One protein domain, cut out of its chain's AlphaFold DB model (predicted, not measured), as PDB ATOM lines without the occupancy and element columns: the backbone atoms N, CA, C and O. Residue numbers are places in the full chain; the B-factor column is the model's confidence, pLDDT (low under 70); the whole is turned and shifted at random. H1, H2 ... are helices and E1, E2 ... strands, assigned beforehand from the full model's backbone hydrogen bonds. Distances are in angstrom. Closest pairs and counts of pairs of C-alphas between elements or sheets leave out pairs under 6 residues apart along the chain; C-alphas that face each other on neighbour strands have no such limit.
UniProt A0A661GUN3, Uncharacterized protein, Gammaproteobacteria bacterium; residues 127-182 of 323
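What this domain is: This is residues 127 to 182 of the 323 residues of an uncharacterized protein of Gammaproteobacteria bacterium (UniProt A0A661GUN3). One long, straight helix, H1, makes the long axis, with a small hairpin of two strands, E1 and E2, at its first end and a short helix, H2, folded back at its far end, so that the outline is a wide open bracket. Hairpin and short helix hang off the same side of H1 and are far from each other, and the stretch of H1 between them, residues 154 to 165, stands free. The printed part has 56 residues, with two named strands and two named helices in the order E1, E2, H1, H2; the sheet, of order E1 - E2, is antiparallel, and the class is mostly helix. The whole is extended, with a radius of gyration of the C-alphas of 17.1 A, and it spans 48 by 24 by 12 A, only just flat.

How they stand to each other: The sheet is a hairpin of E1, residues 130 to 132, and E2, residues 140 to 143, antiparallel at 137 degrees between their directions. C-alphas 130 and 143 face each other at 4.2 A. N 131 and O 142 are within hydrogen-bond range at 2.9 A, and N 141 and O 131 at 2.8 A. A tight link of 2 residues joins E2 to H1, residues 146 to 172. E1 and H1 have 1 pair of C-alphas within 8 A, those of Arg 130 and Gln 149, 7.7 A apart. After H1, a tight link of 4 residues leads to H2, residues 177 to 180. H1 touches H2 with residues 167 to 171 alone; the closest C-alphas are those of Ile 170 and Ala 180, 5.8 A apart. H2 is apart from E1 and from E2. In H1 every O i to N i+4 pair is within hydrogen-bond range; H2, with 4 residues, is too short for such a pair, and its 1 O i to N i+3 pair is within range.

Where its parts are: E1, Arg 130 to Lys 132, begins at C-alpha 130 (87.016, 105.738, 95.102) and is 6.6 A long from first to last C-alpha. E2, Ser 140 to Pro 143, is 8.5 A long. H1, Leu 146 to Glu 172, has 27 residues and runs 39.0 A from C-alpha 146 (92.519, 104.592, 103.536) to C-alpha 172 (108.974, 78.869, 79.351). H2, Thr 177 to Ala 180, is 4.8 A long and ends at C-alpha 180 (100.513, 82.192, 76.056).

The domain as a whole: The two C-alphas farthest apart are those of Ala 135 and Gly 174, at 49.3 A. The printed part, residues 127 to 182, has no cut. The link from E1 to E2, of 7 residues, is short, and no link is long. The mean pLDDT of the printed part is 91.6, and one residue, Gln 138, is under 70.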
ATOM      1  N   GLU A 127      94.812 107.240  95.910       90.56
ATOM      2  CA  GLU A 127      93.843 108.328  95.743       90.56
ATOM      3  C   GLU A 127      92.820 108.033  94.636       90.56
ATOM      4  O   GLU A 127      91.712 108.581  94.628       90.56
ATOM      5  N   ARG A 128      93.167 107.141  93.700       92.31
ATOM      6  CA  ARG A 128      92.293 106.742  92.595       92.31
ATOM      7  C   ARG A 128      91.216 105.750  93.031       92.31
ATOM      8  O   ARG A 128      90.188 105.630  92.348       92.31
ATOM      9  N   ILE A 129      91.415 105.070  94.162       92.38
ATOM     10  CA  ILE A 129      90.465 104.107  94.718       92.38
ATOM     11  C   ILE A 129      89.319 104.857  95.403       92.38
ATOM     12  O   ILE A 129      89.435 105.367  96.519       92.38
ATOM     13  N   ARG A 130      88.187 104.944  94.705       90.19
ATOM     14  CA  ARG A 130      87.016 105.738  95.102       90.19
ATOM     15  C   ARG A 130      85.745 104.903  95.035       90.19
ATOM     16  O   ARG A 130      85.652 103.955  94.253       90.19
ATOM     17  N   ALA A 131      84.739 105.285  95.815       88.06
ATOM     18  CA  ALA A 131      83.431 104.648  95.778       88.06
ATOM     19  C   ALA A 131      82.760 104.820  94.404       88.06
ATOM     20  O   ALA A 131      83.010 105.782  93.673       88.06
ATOM     21  N   LYS A 132      81.850 103.907  94.058       86.62
ATOM     22  CA  LYS A 132      80.995 104.049  92.873       86.62
ATOM     23  C   LYS A 132      79.978 105.173  93.091       86.62
ATOM     24  O   LYS A 132      79.314 105.211  94.128       86.62
ATOM     25  N   SER A 133      79.804 106.053  92.107       85.00
ATOM     26  CA  SER A 133      78.797 107.113  92.187       85.00
ATOM     27  C   SER A 133      77.370 106.567  92.120       85.00
ATOM     28  O   SER A 133      77.047 105.682  91.325       85.00
ATOM     29  N   LYS A 134      76.498 107.113  92.979       79.19
ATOM     30  CA  LYS A 134      75.057 106.810  93.001       79.19
ATOM     31  C   LYS A 134      74.285 107.590  91.931       79.19
ATOM     32  O   LYS A 134      73.282 107.091  91.437       79.19
ATOM     33  N   ALA A 135      74.759 108.786  91.573       76.00
ATOM     34  CA  ALA A 135      74.123 109.658  90.583       76.00
ATOM     35  C   ALA A 135      74.620 109.374  89.157       76.00
ATOM     36  O   ALA A 135      73.827 109.327  88.220       76.00
ATOM     37  N   ASN A 136      75.924 109.130  88.992       78.62
ATOM     38  CA  ASN A 136      76.521 108.805  87.702       78.62
ATOM     39  C   ASN A 136      76.925 107.326  87.670       78.62
ATOM     40  O   ASN A 136      77.900 106.927  88.302       78.62
ATOM     41  N   LYS A 137      76.219 106.509  86.877       77.06
ATOM     42  CA  LYS A 137      76.508 105.068  86.745       77.06
ATOM     43  C   LYS A 137      77.919 104.764  86.219       77.06
ATOM     44  O   LYS A 137      78.372 103.632  86.379       77.06
ATOM     45  N   GLN A 138      78.578 105.741  85.597       69.38
ATOM     46  CA  GLN A 138      79.920 105.641  85.019       69.38
ATOM     47  C   GLN A 138      80.993 106.339  85.875       69.38
ATOM     48  O   GLN A 138      82.175 106.241  85.562       69.38
ATOM     49  N   GLY A 139      80.600 107.033  86.950       74.88
ATOM     50  CA  GLY A 139      81.486 107.899  87.726       74.88
ATOM     51  C   GLY A 139      81.948 107.316  89.061       74.88
ATOM     52  O   GLY A 139      81.309 106.445  89.658       74.88
ATOM     53  N   SER A 140      83.045 107.875  89.563       80.62
ATOM     54  CA  SER A 140      83.495 107.719  90.948       80.62
ATOM     55  C   SER A 140      82.864 108.796  91.847       80.62
ATOM     56  O   SER A 140      82.502 109.870  91.371       80.62
ATOM     57  N   ALA A 141      82.700 108.499  93.134       84.50
ATOM     58  CA  ALA A 141      82.227 109.423  94.169       84.50
ATOM     59  C   ALA A 141      83.340 109.672  95.193       84.50
ATOM     60  O   ALA A 141      84.490 109.844  94.800       84.50
ATOM     61  N   GLU A 142      83.028 109.726  96.482       85.81
ATOM     62  CA  GLU A 142      84.012 110.008  97.527       85.81
ATOM     63  C   GLU A 142      85.114 108.934  97.611       85.81
ATOM     64  O   GLU A 142      84.880 107.774  97.233       85.81
ATOM     65  N   PRO A 143      86.327 109.302  98.067       86.12
ATOM     66  CA  PRO A 143      87.359 108.341  98.441       86.12
ATOM     67  C   PRO A 143      86.824 107.289  99.417       86.12
ATOM     68  O   PRO A 143      85.940 107.569 100.227       86.12
ATOM     69  N   LEU A 144      87.345 106.064  99.321       90.31
ATOM     70  CA  LEU A 144      87.130 105.069 100.373       90.31
ATOM     71  C   LEU A 144      88.048 105.367 101.566       90.31
ATOM     72  O   LEU A 144      89.011 106.119 101.435       90.31
ATOM     73  N   GLU A 145      87.770 104.740 102.709       93.06
ATOM     74  CA  GLU A 145      88.692 104.739 103.848       93.06
ATOM     75  C   GLU A 145      90.078 104.241 103.423       93.06
ATOM     76  O   GLU A 145      90.184 103.282 102.651       93.06
ATOM     77  N   LEU A 146      91.137 104.857 103.956       92.19
ATOM     78  CA  LEU A 146      92.519 104.592 103.536       92.19
ATOM     79  C   LEU A 146      92.890 103.103 103.633       92.19
ATOM     80  O   LEU A 146      93.555 102.568 102.749       92.19
ATOM     81  N   GLU A 147      92.411 102.410 104.670       94.31
ATOM     82  CA  GLU A 147      92.609 100.966 104.837       94.31
ATOM     83  C   GLU A 147      92.009 100.164 103.670       94.31
ATOM     84  O   GLU A 147      92.653  99.268 103.125       94.31
ATOM     85  N   ALA A 148      90.801 100.524 103.228       93.06
ATOM     86  CA  ALA A 148      90.154  99.887 102.088       93.06
ATOM     87  C   ALA A 148      90.864 100.225 100.769       93.06
ATOM     88  O   ALA A 148      91.002  99.349  99.916       93.06
ATOM     89  N   GLN A 149      91.348 101.461 100.604       93.56
ATOM     90  CA  GLN A 149      92.134 101.859  99.432       93.56
ATOM     91  C   GLN A 149      93.422 101.038  99.323       93.56
ATOM     92  O   GLN A 149      93.680 100.430  98.284       93.56
ATOM     93  N   GLN A 150      94.179 100.950 100.421       93.94
ATOM     94  CA  GLN A 150      95.421 100.184 100.473       93.94
ATOM     95  C   GLN A 150      95.171  98.690 100.257       93.94
ATOM     96  O   GLN A 150      95.913  98.043  99.519       93.94
ATOM     97  N   MET A 151      94.110  98.140 100.855       95.31
ATOM     98  CA  MET A 151      93.716  96.748 100.637       95.31
ATOM     99  C   MET A 151      93.450  96.473  99.152       95.31
ATOM    100  O   MET A 151      93.970  95.495  98.617       95.31
ATOM    101  N   VAL A 152      92.713  97.350  98.463       94.44
ATOM    102  CA  VAL A 152      92.433  97.201  97.025       94.44
ATOM    103  C   VAL A 152      93.714  97.274  96.192       94.44
ATOM    104  O   VAL A 152      93.909  96.415  95.331       94.44
ATOM    105  N   CYS A 153      94.602  98.239  96.452       93.06
ATOM    106  CA  CYS A 153      95.899  98.320  95.770       93.06
ATOM    107  C   CYS A 153      96.711  97.031  95.971       93.06
ATOM    108  O   CYS A 153      97.137  96.424  94.988       93.06
ATOM    109  N   ASN A 154      96.814  96.538  97.210       95.06
ATOM    110  CA  ASN A 154      97.527  95.297  97.527       95.06
ATOM    111  C   ASN A 154      96.931  94.082  96.793       95.06
ATOM    112  O   ASN A 154      97.669  93.233  96.291       95.06
ATOM    113  N   VAL A 155      95.600  93.981  96.698       96.44
ATOM    114  CA  VAL A 155      94.930  92.905  95.946       96.44
ATOM    115  C   VAL A 155      95.271  92.982  94.456       96.44
ATOM    116  O   VAL A 155      95.564  91.953  93.845       96.44
ATOM    117  N   ILE A 156      95.265  94.181  93.863       95.88
ATOM    118  CA  ILE A 156      95.615  94.375  92.448       95.88
ATOM    119  C   ILE A 156      97.078  93.988  92.201       95.88
ATOM    120  O   ILE A 156      97.355  93.232  91.267       95.88
ATOM    121  N   GLU A 157      98.002  94.453  93.039       95.06
ATOM    122  CA  GLU A 157      99.436  94.162  92.923       95.06
ATOM    123  C   GLU A 157      99.734  92.665  93.061       95.06
ATOM    124  O   GLU A 157     100.372  92.073  92.187       95.06
ATOM    125  N   THR A 158      99.225  92.026  94.117       96.50
ATOM    126  CA  THR A 158      99.445  90.592  94.372       96.50
ATOM    127  C   THR A 158      98.844  89.717  93.273       96.50
ATOM    128  O   THR A 158      99.503  88.797  92.791       96.50
ATOM    129  N   THR A 159      97.635  90.036  92.803       96.50
ATOM    130  CA  THR A 159      96.999  89.317  91.687       96.50
ATOM    131  C   THR A 159      97.798  89.483  90.395       96.50
ATOM    132  O   THR A 159      98.009  88.516  89.664       96.50
ATOM    133  N   THR A 160      98.288  90.695  90.124       95.94
ATOM    134  CA  THR A 160      99.122  90.978  88.950       95.94
ATOM    135  C   THR A 160     100.425  90.175  88.990       95.94
ATOM    136  O   THR A 160     100.805  89.591  87.976       95.94
ATOM    137  N   ALA A 161     101.071  90.064  90.155       95.44
ATOM    138  CA  ALA A 161     102.283  89.262  90.325       95.44
ATOM    139  C   ALA A 161     102.047  87.764  90.048       95.44
ATOM    140  O   ALA A 161     102.855  87.127  89.372       95.44
ATOM    141  N   VAL A 162     100.917  87.211  90.504       97.00
ATOM    142  CA  VAL A 162     100.540  85.814  90.215       97.00
ATOM    143  C   VAL A 162     100.300  85.602  88.718       97.00
ATOM    144  O   VAL A 162     100.781  84.620  88.153       97.00
ATOM    145  N   ILE A 163      99.592  86.524  88.056       96.44
ATOM    146  CA  ILE A 163      99.323  86.423  86.614       96.44
ATOM    147  C   ILE A 163     100.617  86.534  85.800       96.44
ATOM    148  O   ILE A 163     100.796  85.775  84.847       96.44
ATOM    149  N   ARG A 164     101.527  87.433  86.188       94.88
ATOM    150  CA  ARG A 164     102.858  87.549  85.581       94.88
ATOM    151  C   ARG A 164     103.605  86.220  85.641       94.88
ATOM    152  O   ARG A 164     104.028  85.726  84.602       94.88
ATOM    153  N   GLN A 165     103.702  85.623  86.828       96.12
ATOM    154  CA  GLN A 165     104.395  84.347  87.002       96.12
ATOM    155  C   GLN A 165     103.755  83.238  86.157       96.12
ATOM    156  O   GLN A 165     104.461  82.472  85.508       96.12
ATOM    157  N   ALA A 166     102.419  83.175  86.117       96.44
ATOM    158  CA  ALA A 166     101.705  82.209  85.287       96.44
ATOM    159  C   ALA A 166     101.995  82.405  83.788       96.44
ATOM    160  O   ALA A 166     102.215  81.429  83.074       96.44
ATOM    161  N   TYR A 167     102.028  83.654  83.309       96.88
ATOM    162  CA  TYR A 167     102.394  83.972  81.928       96.88
ATOM    163  C   TYR A 167     103.824  83.528  81.601       96.88
ATOM    164  O   TYR A 167     104.048  82.911  80.560       96.88
ATOM    165  N   GLU A 168     104.780  83.808  82.486       95.62
ATOM    166  CA  GLU A 168     106.182  83.424  82.304       95.62
ATOM    167  C   GLU A 168     106.355  81.912  82.242       95.62
ATOM    168  O   GLU A 168     106.960  81.427  81.290       95.62
ATOM    169  N   THR A 169     105.729  81.168  83.157       97.12
ATOM    170  CA  THR A 169     105.739  79.700  83.126       97.12
ATOM    171  C   THR A 169     105.178  79.162  81.807       97.12
ATOM    172  O   THR A 169     105.786  78.296  81.191       97.12
ATOM    173  N   ILE A 170     104.062  79.707  81.304       96.88
ATOM    174  CA  ILE A 170     103.494  79.273  80.013       96.88
ATOM    175  C   ILE A 170     104.457  79.556  78.846       96.88
ATOM    176  O   ILE A 170     104.562  78.752  77.918       96.88
ATOM    177  N   VAL A 171     105.155  80.695  78.873       95.44
ATOM    178  CA  VAL A 171     106.152  81.050  77.851       95.44
ATOM    179  C   VAL A 171     107.378  80.132  77.923       95.44
ATOM    180  O   VAL A 171     107.889  79.737  76.877       95.44
ATOM    181  N   GLU A 172     107.838  79.776  79.123       96.56
ATOM    182  CA  GLU A 172     108.974  78.869  79.351       96.56
ATOM    183  C   GLU A 172     108.699  77.440  78.866       96.56
ATOM    184  O   GLU A 172     109.594  76.805  78.311       96.56
ATOM    185  N   GLU A 173     107.448  76.979  78.954       97.50
ATOM    186  CA  GLU A 173     106.988  75.708  78.367       97.50
ATOM    187  C   GLU A 173     106.956  75.719  76.822       97.50
ATOM    188  O   GLU A 173     106.611  74.723  76.183       97.50
ATOM    189  N   GLY A 174     107.300  76.842  76.181       96.06
ATOM    190  CA  GLY A 174     107.367  76.959  74.723       96.06
ATOM    191  C   GLY A 174     106.003  77.092  74.040       96.06
ATOM    192  O   GLY A 174     105.898  76.888  72.827       96.06
ATOM    193  N   VAL A 175     104.948  77.441  74.784       96.94
ATOM    194  CA  VAL A 175     103.614  77.678  74.217       96.94
ATOM    195  C   VAL A 175     103.648  78.878  73.266       96.94
ATOM    196  O   VAL A 175     104.250  79.914  73.550       96.94
ATOM    197  N   ALA A 176     102.954  78.761  72.129       95.62
ATOM    198  CA  ALA A 176     102.851  79.838  71.151       95.62
ATOM    199  C   ALA A 176     102.321  81.137  71.789       95.62
ATOM    200  O   ALA A 176     101.325  81.132  72.513       95.62
ATOM    201  N   THR A 177     102.947  82.269  71.461       92.88
ATOM    202  CA  THR A 177     102.670  83.607  72.021       92.88
ATOM    203  C   THR A 177     101.196  84.013  71.950       92.88
ATOM    204  O   THR A 177     100.676  84.629  72.884       92.88
ATOM    205  N   GLU A 178     100.484  83.623  70.884       93.19
ATOM    206  CA  GLU A 178      99.064  83.945  70.727       93.19
ATOM    207  C   GLU A 178      98.146  83.265  71.753       93.19
ATOM    208  O   GLU A 178      97.103  83.842  72.080       93.19
ATOM    209  N   ILE A 179      98.562  82.108  72.283       96.75
ATOM    210  CA  ILE A 179      97.899  81.372  73.367       96.75
ATOM    211  C   ILE A 179      98.497  81.752  74.720       96.75
ATOM    212  O   ILE A 179      97.752  81.976  75.672       96.75
ATOM    213  N   ALA A 180      99.822  81.900  74.804       96.38
ATOM    214  CA  ALA A 180     100.513  82.192  76.056       96.38
ATOM    215  C   ALA A 180      99.961  83.442  76.750       96.38
ATOM    216  O   ALA A 180      99.826  83.479  77.964       96.38
ATOM    217  N   ARG A 181      99.572  84.455  75.973       93.69
ATOM    218  CA  ARG A 181      99.031  85.735  76.458       93.69
ATOM    219  C   ARG A 181      97.601  85.698  77.015       93.69
ATOM    220  O   ARG A 181      97.150  86.719  77.523       93.69
ATOM    221  N   LEU A 182      96.851  84.602  76.866       95.44
ATOM    222  CA  LEU A 182      95.434  84.543  77.268       95.44
ATOM    223  C   LEU A 182      95.160  84.903  78.744       95.44
ATOM    224  O   LEU A 182      94.118  85.508  78.993       95.44
TER     225      LEU A 182